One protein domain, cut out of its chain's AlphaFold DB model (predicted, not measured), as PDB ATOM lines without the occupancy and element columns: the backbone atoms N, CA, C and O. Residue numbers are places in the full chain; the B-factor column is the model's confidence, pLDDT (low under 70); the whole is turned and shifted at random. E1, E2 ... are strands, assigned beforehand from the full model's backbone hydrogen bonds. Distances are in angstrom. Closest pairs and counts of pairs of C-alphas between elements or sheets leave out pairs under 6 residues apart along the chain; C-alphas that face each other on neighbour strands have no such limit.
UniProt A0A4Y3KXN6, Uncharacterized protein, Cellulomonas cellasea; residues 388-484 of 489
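Overview. This is residues 388 to 484 of the 489 residues of an uncharacterized protein of Cellulomonas cellasea (UniProt A0A4Y3KXN6). This is a small sandwich, two three-stranded sheets face to face with their strands crossed at 37 degrees: E4, E3 and E6 make one layer, and E1, E2 and E5 make the other. The long link of residues 462 to 476 passes from the one layer to the other at one end of the sandwich, where the tight links E1 to E2 and E3 to E4 also lie. The printed part has 97 residues with no named helix and six named strands, E1 to E6 in order along the chain; the sheet orders are E4 - E3 - E6 and E1 - E2 - E5, both antiparallel. The class is all strand, though under half of the residues, 46 of 97, are in named elements. The whole is compact and rounded, with a radius of gyration of the C-alphas of 13.6 A and spans of 36 by 26 by 23 A.

Along the chain. Find C-alpha 421 at (59.805, 40.439, 115.659); from there E3, residues 421 to 431, spans 19.6 A and bends by 110 degrees at residue 428. E4, residues 437 to 444, spans 19.8 A and bends by 60 degrees at residue 440. E6, residues 477 to 484, bends by 78 degrees at residue 480 and ends with C-alpha 484 at (55.975, 44.437, 114.008), 15.5 A from its first. In the other sheet, E1, residues 396 to 400, begins with C-alpha 396 at (50.150, 36.484, 106.753) and spans 13.5 A. E2, residues 406 to 412, spans 19.4 A, and E5, residues 455 to 461, 20.1 A.

Arrangement. Look first at E3, the inner strand of its sheet. It forms a hairpin with E4, where N 424 and O 441 are 2.8 A apart, within hydrogen-bond range. Beside E6, N 423 and O 483 are 2.8 A apart. This sheet is only just strongly twisted, its C-alphas up to 4.1 A off the best plane. In the other sheet E2 is the inner strand: it forms a hairpin with E1, with N 397 and O 409 at 2.8 A, and beside E5, N 412 and O 455 are at 2.7 A. Between the sheets, the closest C-alphas of E1 and E6 are those of Thr 396 and Pro 481, 6.1 A apart; those of E4 and E5 are Pro 444 and Tyr 457, 6.6 A apart. E2 and E6 are near each other; E2 and E4 are apart.

Size, cuts and confidence. The C-alphas of Gly 435 and Gly 451, the two farthest apart, are separated by 40.0 A. The printed part has no cut, and its one long link is E5 to E6. The mean pLDDT of the printed part is 78.9; look for values under 70 at residues 388 to 394, 402, 448 to 452 and 479 to 481.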
ATOM      1  N   ALA A 388      49.735  55.218 108.011       35.66
ATOM      2  CA  ALA A 388      50.621  54.081 108.263       35.66
ATOM      3  C   ALA A 388      50.080  52.745 107.722       35.66
ATOM      4  O   ALA A 388      50.824  51.778 107.672       35.66
ATOM      5  N   THR A 389      48.808  52.647 107.331       37.28
ATOM      6  CA  THR A 389      48.179  51.360 106.982       37.28
ATOM      7  C   THR A 389      48.375  50.907 105.536       37.28
ATOM      8  O   THR A 389      48.181  49.727 105.260       37.28
ATOM      9  N   THR A 390      48.770  51.785 104.612       34.53
ATOM     10  CA  THR A 390      48.732  51.458 103.172       34.53
ATOM     11  C   THR A 390      50.006  50.770 102.660       34.53
ATOM     12  O   THR A 390      49.916  49.964 101.741       34.53
ATOM     13  N   ASP A 391      51.159  50.987 103.308       38.69
ATOM     14  CA  ASP A 391      52.454  50.364 102.948       38.69
ATOM     15  C   ASP A 391      52.934  49.287 103.950       38.69
ATOM     16  O   ASP A 391      53.996  48.687 103.777       38.69
ATOM     17  N   LEU A 392      52.152  49.010 105.000       49.72
ATOM     18  CA  LEU A 392      52.498  48.095 106.104       49.72
ATOM     19  C   LEU A 392      51.619  46.840 106.165       49.72
ATOM     20  O   LEU A 392      51.593  46.152 107.185       49.72
ATOM     21  N   VAL A 393      50.896  46.517 105.093       51.03
ATOM     22  CA  VAL A 393      50.112  45.278 105.054       51.03
ATOM     23  C   VAL A 393      51.062  44.108 104.820       51.03
ATOM     24  O   VAL A 393      51.358  43.734 103.687       51.03
ATOM     25  N   SER A 394      51.562  43.515 105.903       62.88
ATOM     26  CA  SER A 394      52.135  42.177 105.829       62.88
ATOM     27  C   SER A 394      51.013  41.189 105.538       62.88
ATOM     28  O   SER A 394      50.053  41.086 106.305       62.88
ATOM     29  N   THR A 395      51.127  40.445 104.445       73.81
ATOM     30  CA  THR A 395      50.254  39.301 104.197       73.81
ATOM     31  C   THR A 395      50.755  38.128 105.023       73.81
ATOM     32  O   THR A 395      51.820  37.584 104.736       73.81
ATOM     33  N   THR A 396      50.000  37.762 106.055       84.62
ATOM     34  CA  THR A 396      50.150  36.484 106.753       84.62
ATOM     35  C   THR A 396      49.229  35.473 106.102       84.62
ATOM     36  O   THR A 396      48.046  35.745 105.894       84.62
ATOM     37  N   THR A 397      49.749  34.294 105.813       85.38
ATOM     38  CA  THR A 397      48.978  33.172 105.296       85.38
ATOM     39  C   THR A 397      49.162  31.983 106.222       85.38
ATOM     40  O   THR A 397      50.274  31.699 106.669       85.38
ATOM     41  N   ALA A 398      48.053  31.317 106.526       87.06
ATOM     42  CA  ALA A 398      48.022  30.097 107.311       87.06
ATOM     43  C   ALA A 398      47.767  28.910 106.384       87.06
ATOM     44  O   ALA A 398      46.838  28.939 105.577       87.06
ATOM     45  N   TYR A 399      48.581  27.871 106.521       84.00
ATOM     46  CA  TYR A 399      48.453  26.623 105.785       84.00
ATOM     47  C   TYR A 399      48.220  25.480 106.762       84.00
ATOM     48  O   TYR A 399      48.902  25.379 107.785       84.00
ATOM     49  N   ALA A 400      47.276  24.614 106.414       80.19
ATOM     50  CA  ALA A 400      47.066  23.349 107.093       80.19
ATOM     51  C   ALA A 400      48.222  22.392 106.771       80.19
ATOM     52  O   ALA A 400      48.486  22.119 105.597       80.19
ATOM     53  N   ALA A 401      48.897  21.876 107.795       77.00
ATOM     54  CA  ALA A 401      49.788  20.731 107.664       77.00
ATOM     55  C   ALA A 401      49.030  19.429 107.965       77.00
ATOM     56  O   ALA A 401      48.041  19.411 108.700       77.00
ATOM     57  N   LEU A 402      49.492  18.323 107.380       68.94
ATOM     58  CA  LEU A 402      48.819  17.018 107.454       68.94
ATOM     59  C   LEU A 402      48.843  16.384 108.853       68.94
ATOM     60  O   LEU A 402      48.044  15.500 109.141       68.94
ATOM     61  N   ASP A 403      49.739  16.833 109.727       77.00
ATOM     62  CA  ASP A 403      49.843  16.409 111.126       77.00
ATOM     63  C   ASP A 403      48.938  17.222 112.072       77.00
ATOM     64  O   ASP A 403      49.070  17.131 113.293       77.00
ATOM     65  N   GLY A 404      48.023  18.029 111.521       78.00
ATOM     66  CA  GLY A 404      47.143  18.908 112.291       78.00
ATOM     67  C   GLY A 404      47.833  20.181 112.788       78.00
ATOM     68  O   GLY A 404      47.226  20.945 113.540       78.00
ATOM     69  N   ALA A 405      49.082  20.434 112.388       86.38
ATOM     70  CA  ALA A 405      49.753  21.692 112.674       86.38
ATOM     71  C   ALA A 405      49.322  22.805 111.704       86.38
ATOM     72  O   ALA A 405      48.892  22.574 110.572       86.38
ATOM     73  N   TRP A 406      49.508  24.045 112.142       86.12
ATOM     74  CA  TRP A 406      49.415  25.231 111.301       86.12
ATOM     75  C   TRP A 406      50.804  25.723 110.918       86.12
ATOM     76  O   TRP A 406      51.659  25.914 111.783       86.12
ATOM     77  N   VAL A 407      51.013  26.005 109.635       88.31
ATOM     78  CA  VAL A 407      52.187  26.738 109.150       88.31
ATOM     79  C   VAL A 407      51.761  28.166 108.851       88.31
ATOM     80  O   VAL A 407      50.965  28.402 107.944       88.31
ATOM     81  N   LEU A 408      52.278  29.125 109.615       88.50
ATOM     82  CA  LEU A 408      52.019  30.546 109.412       88.50
ATOM     83  C   LEU A 408      53.252  31.173 108.772       88.50
ATOM     84  O   LEU A 408      54.355  31.081 109.310       88.50
ATOM     85  N   THR A 409      53.070  31.822 107.630       87.69
ATOM     86  CA  THR A 409      54.142  32.525 106.918       87.69
ATOM     87  C   THR A 409      53.675  33.908 106.522       87.69
ATOM     88  O   THR A 409      52.498  34.117 106.237       87.69
ATOM     89  N   GLY A 410      54.596  34.857 106.469       87.06
ATOM     90  CA  GLY A 410      54.292  36.170 105.936       87.06
ATOM     91  C   GLY A 410      55.527  36.958 105.560       87.06
ATOM     92  O   GLY A 410      56.649  36.635 105.951       87.06
ATOM     93  N   THR A 411      55.294  37.999 104.769       83.88
ATOM     94  CA  THR A 411      56.335  38.919 104.315       83.88
ATOM     95  C   THR A 411      56.261  40.232 105.071       83.88
ATOM     96  O   THR A 411      55.184  40.764 105.340       83.88
ATOM     97  N   VAL A 412      57.429  40.778 105.357       80.25
ATOM     98  CA  VAL A 412      57.653  41.994 106.118       80.25
ATOM     99  C   VAL A 412      58.165  43.072 105.167       80.25
ATOM    100  O   VAL A 412      59.088  42.799 104.389       80.25
ATOM    101  N   PRO A 413      57.604  44.293 105.212       78.50
ATOM    102  CA  PRO A 413      58.135  45.416 104.454       78.50
ATOM    103  C   PRO A 413      59.616  45.657 104.773       78.50
ATOM    104  O   PRO A 413      60.019  45.620 105.934       78.50
ATOM    105  N   GLY A 414      60.423  45.969 103.757       73.62
ATOM    106  CA  GLY A 414      61.858  46.241 103.937       73.62
ATOM    107  C   GLY A 414      62.179  47.480 104.784       73.62
ATOM    108  O   GLY A 414      63.329  47.691 105.155       73.62
ATOM    109  N   SER A 415      61.171  48.294 105.111       78.19
ATOM    110  CA  SER A 415      61.273  49.423 106.042       78.19
ATOM    111  C   SER A 415      61.327  49.010 107.518       78.19
ATOM    112  O   SER A 415      61.587  49.862 108.363       78.19
ATOM    113  N   VAL A 416      61.075  47.738 107.847       75.62
ATOM    114  CA  VAL A 416      61.106  47.234 109.226       75.62
ATOM    115  C   VAL A 416      62.545  46.927 109.664       75.62
ATOM    116  O   VAL A 416      63.311  46.266 108.954       75.62
ATOM    117  N   ASP A 417      62.906  47.379 110.867       79.00
ATOM    118  CA  ASP A 417      64.270  47.295 111.402       79.00
ATOM    119  C   ASP A 417      64.845  45.864 111.407       79.00
ATOM    120  O   ASP A 417      64.122  44.897 111.674       79.00
ATOM    121  N   PRO A 418      66.151  45.684 111.109       70.56
ATOM    122  CA  PRO A 418      66.874  44.433 111.360       70.56
ATOM    123  C   PRO A 418      66.671  43.952 112.801       70.56
ATOM    124  O   PRO A 418      66.969  44.686 113.735       70.56
ATOM    125  N   GLY A 419      66.165  42.728 112.972       74.06
ATOM    126  CA  GLY A 419      65.906  42.128 114.289       74.06
ATOM    127  C   GLY A 419      64.480  42.298 114.819       74.06
ATOM    128  O   GLY A 419      64.134  41.661 115.806       74.06
ATOM    129  N   ALA A 420      63.619  43.083 114.161       82.62
ATOM    130  CA  ALA A 420      62.222  43.188 114.571       82.62
ATOM    131  C   ALA A 420      61.514  41.822 114.558       82.62
ATOM    132  O   ALA A 420      61.701  40.999 113.649       82.62
ATOM    133  N   LEU A 421      60.650  41.621 115.552       86.25
ATOM    134  CA  LEU A 421      59.805  40.439 115.659       86.25
ATOM    135  C   LEU A 421      58.495  40.680 114.906       86.25
ATOM    136  O   LEU A 421      57.863  41.732 115.044       86.25
ATOM    137  N   ALA A 422      58.073  39.685 114.128       87.50
ATOM    138  CA  ALA A 422      56.717  39.601 113.614       87.50
ATOM    139  C   ALA A 422      55.808  39.120 114.745       87.50
ATOM    140  O   ALA A 422      55.937  37.990 115.211       87.50
ATOM    141  N   ARG A 423      54.897  39.982 115.187       89.38
ATOM    142  CA  ARG A 423      53.853  39.655 116.153       89.38
ATOM    143  C   ARG A 423      52.600  39.245 115.405       89.38
ATOM    144  O   ARG A 423      51.890  40.097 114.874       89.38
ATOM    145  N   ILE A 424      52.342  37.947 115.372       89.00
ATOM    146  CA  ILE A 424      51.191  37.349 114.705       89.00
ATOM    147  C   ILE A 424      50.008  37.340 115.672       89.00
ATOM    148  O   ILE A 424      50.111  36.785 116.765       89.00
ATOM    149  N   GLU A 425      48.893  37.939 115.265       89.88
ATOM    150  CA  GLU A 425      47.634  37.964 116.012       89.88
ATOM    151  C   GLU A 425      46.745  36.784 115.594       89.88
ATOM    152  O   GLU A 425      46.469  36.561 114.410       89.88
ATOM    153  N   LEU A 426      46.270  36.032 116.581       89.19
ATOM    154  CA  LEU A 426      45.468  34.827 116.398       89.19
ATOM    155  C   LEU A 426      43.991  35.093 116.695       89.19
ATOM    156  O   LEU A 426      43.649  35.895 117.565       89.19
ATOM    157  N   ALA A 427      43.104  34.376 116.006       86.69
ATOM    158  CA  ALA A 427      41.659  34.462 116.219       86.69
ATOM    159  C   ALA A 427      41.233  33.932 117.600       86.69
ATOM    160  O   ALA A 427      40.228  34.377 118.157       86.69
ATOM    161  N   ALA A 428      42.009  33.001 118.162       83.94
ATOM    162  CA  ALA A 428      41.785  32.407 119.472       83.94
ATOM    163  C   ALA A 428      43.099  32.318 120.274       83.94
ATOM    164  O   ALA A 428      44.177  32.236 119.681       83.94
ATOM    165  N   PRO A 429      43.042  32.328 121.622       86.06
ATOM    166  CA  PRO A 429      44.234  32.183 122.448       86.06
ATOM    167  C   PRO A 429      44.855  30.794 122.294       86.06
ATOM    168  O   PRO A 429      44.158  29.794 122.462       86.06
ATOM    169  N   VAL A 430      46.169  30.737 122.091       86.62
ATOM    170  CA  VAL A 430      46.940  29.490 122.091       86.62
ATOM    171  C   VAL A 430      47.538  29.194 123.449       86.62
ATOM    172  O   VAL A 430      47.929  30.106 124.180       86.62
ATOM    173  N   VAL A 431      47.633  27.908 123.771       85.00
ATOM    174  CA  VAL A 431      48.420  27.401 124.891       85.00
ATOM    175  C   VAL A 431      49.880  27.372 124.470       85.00
ATOM    176  O   VAL A 431      50.269  26.737 123.492       85.00
ATOM    177  N   ARG A 432      50.691  28.101 125.219       80.88
ATOM    178  CA  ARG A 432      52.126  28.220 125.017       80.88
ATOM    179  C   ARG A 432      52.845  27.099 125.751       80.88
ATOM    180  O   ARG A 432      52.286  26.447 126.631       80.88
ATOM    181  N   ALA A 433      54.112  26.892 125.414       75.50
ATOM    182  CA  ALA A 433      54.904  25.814 125.997       75.50
ATOM    183  C   ALA A 433      55.140  25.972 127.518       75.50
ATOM    184  O   ALA A 433      55.424  24.993 128.200       75.50
ATOM    185  N   ASP A 434      54.986  27.181 128.062       81.75
ATOM    186  CA  ASP A 434      55.008  27.470 129.503       81.75
ATOM    187  C   ASP A 434      53.633  27.294 130.189       81.75
ATOM    188  O   ASP A 434      53.479  27.588 131.375       81.75
ATOM    189  N   GLY A 435      52.621  26.823 129.452       81.69
ATOM    190  CA  GLY A 435      51.247  26.650 129.918       81.69
ATOM    191  C   GLY A 435      50.427  27.942 129.961       81.69
ATOM    192  O   GLY A 435      49.230  27.893 130.265       81.69
ATOM    193  N   THR A 436      51.023  29.095 129.649       86.56
ATOM    194  CA  THR A 436      50.281  30.354 129.551       86.56
ATOM    195  C   THR A 436      49.416  30.369 128.295       86.56
ATOM    196  O   THR A 436      49.645  29.629 127.338       86.56
ATOM    197  N   ARG A 437      48.380  31.209 128.299       88.19
ATOM    198  CA  ARG A 437      47.539  31.438 127.122       88.19
ATOM    199  C   ARG A 437      47.786  32.831 126.579       88.19
ATOM    200  O   ARG A 437      47.819  33.783 127.352       88.19
ATOM    201  N   GLY A 438      47.892  32.958 125.263       88.38
ATOM    202  CA  GLY A 438      48.003  34.261 124.617       88.38
ATOM    203  C   GLY A 438      47.450  34.255 123.204       88.38
ATOM    204  O   GLY A 438      47.397  33.219 122.557       88.38
ATOM    205  N   THR A 439      47.022  35.420 122.731       90.12
ATOM    206  CA  THR A 439      46.503  35.614 121.365       90.12
ATOM    207  C   THR A 439      47.588  36.032 120.380       90.12
ATOM    208  O   THR A 439      47.290  36.286 119.221       90.12
ATOM    209  N   THR A 440      48.840  36.110 120.833       90.38
ATOM    210  CA  THR A 440      49.970  36.584 120.037       90.38
ATOM    211  C   THR A 440      51.090  35.557 119.970       90.38
ATOM    212  O   THR A 440      51.383  34.873 120.959       90.38
ATOM    213  N   ILE A 441      51.751  35.478 118.818       88.00
ATOM    214  CA  ILE A 441      53.001  34.738 118.630       88.00
ATOM    215  C   ILE A 441      54.041  35.711 118.087       88.00
ATOM    216  O   ILE A 441      53.852  36.269 117.011       88.00
ATOM    217  N   ASP A 442      55.140  35.885 118.815       88.81
ATOM    218  CA  ASP A 442      56.269  36.692 118.361       88.81
ATOM    219  C   ASP A 442      57.303  35.780 117.689       88.81
ATOM    220  O   ASP A 442      57.776  34.814 118.291       88.81
ATOM    221  N   VAL A 443      57.631  36.073 116.431       87.50
ATOM    222  CA  VAL A 443      58.507  35.249 115.592       87.50
ATOM    223  C   VAL A 443      59.632  36.113 115.025       87.50
ATOM    224  O   VAL A 443      59.358  37.198 114.503       87.50
ATOM    225  N   PRO A 444      60.899  35.669 115.092       84.31
ATOM    226  CA  PRO A 444      61.984  36.380 114.436       84.31
ATOM    227  C   PRO A 444      61.768  36.425 112.923       84.31
ATOM    228  O   PRO A 444      61.363  35.444 112.295       84.31
ATOM    229  N   THR A 445      62.057  37.584 112.341       83.94
ATOM    230  CA  THR A 445      62.056  37.775 110.891       83.94
ATOM    231  C   THR A 445      63.451  37.487 110.350       83.94
ATOM    232  O   THR A 445      64.454  37.818 110.983       83.94
ATOM    233  N   PHE A 446      63.535  36.859 109.183       78.56
ATOM    234  CA  PHE A 446      64.798  36.581 108.509       78.56
ATOM    235  C   PHE A 446      64.793  37.187 107.112       78.56
ATOM    236  O   PHE A 446      63.753  37.291 106.461       78.56
ATOM    237  N   ASP A 447      65.965  37.621 106.662       71.00
ATOM    238  CA  ASP A 447      66.165  38.098 105.301       71.00
ATOM    239  C   ASP A 447      66.356  36.880 104.382       71.00
ATOM    240  O   ASP A 447      67.352  36.165 104.530       71.00
ATOM    241  N   PRO A 448      65.423  36.584 103.461       62.19
ATOM    242  CA  PRO A 448      65.574  35.469 102.532       62.19
ATOM    243  C   PRO A 448      66.615  35.743 101.425       62.19
ATOM    244  O   PRO A 448      66.710  34.953 100.488       62.19
ATOM    245  N   LEU A 449      67.377  36.844 101.501       57.81
ATOM    246  CA  LEU A 449      68.151  37.422 100.400       57.81
ATOM    247  C   LEU A 449      67.286  37.766  99.180       57.81
ATOM    248  O   LEU A 449      67.765  37.735  98.040       57.81
ATOM    249  N   SER A 450      66.002  38.079  99.380       55.91
ATOM    250  CA  SER A 450      65.169  38.521  98.269       55.91
ATOM    251  C   SER A 450      65.651  39.900  97.819       55.91
ATOM    252  O   SER A 450      65.793  40.836  98.603       55.91
ATOM    253  N   GLY A 451      65.938  40.041  96.522       57.19
ATOM    254  CA  GLY A 451      66.461  41.288  95.948       57.19
ATOM    255  C   GLY A 451      65.516  42.494  96.063       57.19
ATOM    256  O   GLY A 451      65.892  43.593  95.666       57.19
ATOM    257  N   ASP A 452      64.306  42.300  96.591       68.25
ATOM    258  CA  ASP A 452      63.315  43.338  96.878       68.25
ATOM    259  C   ASP A 452      63.436  43.929  98.299       68.25
ATOM    260  O   ASP A 452      62.689  44.845  98.644       68.25
ATOM    261  N   GLY A 453      64.369  43.427  99.118       70.81
ATOM    262  CA  GLY A 453      64.618  43.901 100.481       70.81
ATOM    263  C   GLY A 453      63.512  43.558 101.481       70.81
ATOM    264  O   GLY A 453      63.528  44.075 102.598       70.81
ATOM    265  N   ARG A 454      62.538  42.720 101.104       80.12
ATOM    266  CA  ARG A 454      61.512  42.219 102.024       80.12
ATOM    267  C   ARG A 454      62.087  41.111 102.896       80.12
ATOM    268  O   ARG A 454      62.961  40.362 102.481       80.12
ATOM    269  N   ARG A 455      61.565  40.985 104.113       80.69
ATOM    270  CA  ARG A 455      61.902  39.866 105.004       80.69
ATOM    271  C   ARG A 455      60.748  38.896 105.117       80.69
ATOM    272  O   ARG A 455      59.613  39.246 104.807       80.69
ATOM    273  N   THR A 456      61.027  37.699 105.600       84.19
ATOM    274  CA  THR A 456      60.025  36.649 105.770       84.19
ATOM    275  C   THR A 456      60.062  36.142 107.203       84.19
ATOM    276  O   THR A 456      61.082  36.223 107.886       84.19
ATOM    277  N   TYR A 457      58.938  35.629 107.680       86.62
ATOM    278  CA  TYR A 457      58.885  34.797 108.876       86.62
ATOM    279  C   TYR A 457      58.102  33.528 108.565       86.62
ATOM    280  O   TYR A 457      57.209  33.526 107.717       86.62
ATOM    281  N   VAL A 458      58.439  32.452 109.270       86.31
ATOM    282  CA  VAL A 458      57.721  31.177 109.223       86.31
ATOM    283  C   VAL A 458      57.642  30.641 110.645       86.31
ATOM    284  O   VAL A 458      58.655  30.590 111.341       86.31
ATOM    285  N   VAL A 459      56.453  30.235 111.078       88.81
ATOM    286  CA  VAL A 459      56.249  29.536 112.350       88.81
ATOM    287  C   VAL A 459      55.339  28.335 112.148       88.81
ATOM    288  O   VAL A 459      54.372  28.389 111.390       88.81
ATOM    289  N   VAL A 460      55.662  27.246 112.842       87.88
ATOM    290  CA  VAL A 460      54.835  26.041 112.899       87.88
ATOM    291  C   VAL A 460      54.200  25.971 114.281       87.88
ATOM    292  O   VAL A 460      54.905  26.001 115.290       87.88
ATOM    293  N   VAL A 461      52.875  25.890 114.326       85.38
ATOM    294  CA  VAL A 461      52.089  25.803 115.556       85.38
ATOM    295  C   VAL A 461      51.437  24.428 115.607       85.38
ATOM    296  O   VAL A 461      50.606  24.106 114.764       85.38
ATOM    297  N   GLY A 462      51.843  23.606 116.574       85.12
ATOM    298  CA  GLY A 462      51.327  22.243 116.712       85.12
ATOM    299  C   GLY A 462      49.852  22.192 117.137       85.12
ATOM    300  O   GLY A 462      49.347  23.166 117.705       85.12
ATOM    301  N   PRO A 463      49.177  21.048 116.929       84.81
ATOM    302  CA  PRO A 463      47.757  20.877 117.260       84.81
ATOM    303  C   PRO A 463      47.459  21.092 118.754       84.81
ATOM    304  O   PRO A 463      46.414  21.629 119.122       84.81
ATOM    305  N   ASP A 464      48.415  20.772 119.631       84.56
ATOM    306  CA  ASP A 464      48.276  20.924 121.086       84.56
ATOM    307  C   ASP A 464      48.240  22.389 121.557       84.56
ATOM    308  O   ASP A 464      47.918  22.672 122.713       84.56
ATOM    309  N   ALA A 465      48.539  23.343 120.667       83.81
ATOM    310  CA  ALA A 465      48.479  24.767 120.972       83.81
ATOM    311  C   ALA A 465      47.038  25.281 121.125       83.81
ATOM    312  O   ALA A 465      46.844  26.418 121.547       83.81
ATOM    313  N   GLY A 466      46.018  24.478 120.806       84.19
ATOM    314  CA  GLY A 466      44.615  24.871 120.951       84.19
ATOM    315  C   GLY A 466      44.119  25.840 119.874       84.19
ATOM    316  O   GLY A 466      43.111  26.514 120.086       84.19
ATOM    317  N   LEU A 467      44.817  25.914 118.736       86.06
ATOM    318  CA  LEU A 467      44.262  26.509 117.520       86.06
ATOM    319  C   LEU A 467      43.111  25.645 116.979       86.06
ATOM    320  O   LEU A 467      43.072  24.447 117.271       86.06
ATOM    321  N   PRO A 468      42.189  26.224 116.183       85.88
ATOM    322  CA  PRO A 468      41.204  25.437 115.453       85.88
ATOM    323  C   PRO A 468      41.886  24.336 114.643       85.88
ATOM    324  O   PRO A 468      42.962  24.552 114.088       85.88
ATOM    325  N   ASP A 469      41.261  23.166 114.568       85.25
ATOM    326  CA  ASP A 469      41.746  22.072 113.727       85.25
ATOM    327  C   ASP A 469      41.803  22.546 112.262       85.25
ATOM    328  O   ASP A 469      40.783  23.029 111.761       85.25
ATOM    329  N   PRO A 470      42.932  22.422 111.544       82.12
ATOM    330  CA  PRO A 470      42.989  22.782 110.131       82.12
ATOM    331  C   PRO A 470      41.909  22.116 109.262       82.12
ATOM    332  O   PRO A 470      41.446  22.721 108.294       82.12
ATOM    333  N   ALA A 471      41.439  20.920 109.633       83.12
ATOM    334  CA  ALA A 471      40.350  20.223 108.949       83.12
ATOM    335  C   ALA A 471      38.972  20.892 109.125       83.12
ATOM    336  O   ALA A 471      38.057  20.633 108.345       83.12
ATOM    337  N   SER A 472      38.807  21.764 110.125       84.94
ATOM    338  CA  SER A 472      37.559  22.507 110.358       84.94
ATOM    339  C   SER A 472      37.310  23.622 109.335       84.94
ATOM    340  O   SER A 472      36.190  24.120 109.233       84.94
ATOM    341  N   GLY A 473      38.345  24.037 108.591       80.75
ATOM    342  CA  GLY A 473      38.284  25.183 107.681       80.75
ATOM    343  C   GLY A 473      38.256  26.548 108.381       80.75
ATOM    344  O   GLY A 473      38.237  27.579 107.705       80.75
ATOM    345  N   GLU A 474      38.274  26.586 109.715       85.75
ATOM    346  CA  GLU A 474      38.391  27.826 110.476       85.75
ATOM    347  C   GLU A 474      39.837  28.339 110.434       85.75
ATOM    348  O   GLU A 474      40.787  27.631 110.765       85.75
ATOM    349  N   SER A 475      40.013  29.597 110.023       84.62
ATOM    350  CA  SER A 475      41.329  30.240 110.024       84.62
ATOM    351  C   SER A 475      41.810  30.491 111.460       84.62
ATOM    352  O   SER A 475      41.044  31.021 112.271       84.62
ATOM    353  N   PRO A 476      43.088  30.218 111.781       85.44
ATOM    354  CA  PRO A 476      43.652  30.503 113.096       85.44
ATOM    355  C   PRO A 476      44.020  31.986 113.264       85.44
ATOM    356  O   PRO A 476      44.373  32.410 114.365       85.44
ATOM    357  N   LEU A 477      43.985  32.779 112.187       87.06
ATOM    358  CA  LEU A 477      44.479  34.155 112.151       87.06
ATOM    359  C   LEU A 477      43.384  35.177 112.466       87.06
ATOM    360  O   LEU A 477      42.247  35.055 112.007       87.06
ATOM    361  N   ALA A 478      43.753  36.235 113.187       82.69
ATOM    362  CA  ALA A 478      42.898  37.404 113.355       82.69
ATOM    363  C   ALA A 478      42.759  38.198 112.030       82.69
ATOM    364  O   ALA A 478      43.613  38.087 111.149       82.69
ATOM    365  N   PRO A 479      41.734  39.067 111.886       67.75
ATOM    366  CA  PRO A 479      41.528  39.869 110.671       67.75
ATOM    367  C   PRO A 479      42.692  40.806 110.313       67.75
ATOM    368  O   PRO A 479      42.873  41.141 109.146       67.75
ATOM    369  N   VAL A 480      43.467  41.242 111.313       68.00
ATOM    370  CA  VAL A 480      44.723  41.986 111.135       68.00
ATOM    371  C   VAL A 480      45.834  41.110 111.703       68.00
ATOM    372  O   VAL A 480      46.092  41.160 112.903       68.00
ATOM    373  N   PRO A 481      46.434  40.243 110.879       68.69
ATOM    374  CA  PRO A 481      47.114  39.066 111.393       68.69
ATOM    375  C   PRO A 481      48.536  39.340 111.864       68.69
ATOM    376  O   PRO A 481      49.125  38.460 112.480       68.69
ATOM    377  N   THR A 482      49.142  40.496 111.574       79.19
ATOM    378  CA  THR A 482      50.530  40.751 111.977       79.19
ATOM    379  C   THR A 482      50.823  42.223 112.224       79.19
ATOM    380  O   THR A 482      50.413  43.106 111.473       79.19
ATOM    381  N   THR A 483      51.568  42.466 113.296       84.62
ATOM    382  CA  THR A 483      52.227  43.734 113.613       84.62
ATOM    383  C   THR A 483      53.722  43.490 113.798       84.62
ATOM    384  O   THR A 483      54.158  42.348 113.930       84.62
ATOM    385  N   PHE A 484      54.531  44.548 113.799       81.88
ATOM    386  CA  PHE A 484      55.975  44.437 114.008       81.88
ATOM    387  C   PHE A 484      56.368  45.162 115.279       81.88
ATOM    388  O   PHE A 484      55.963  46.306 115.501       81.88
TER     389      PHE A 484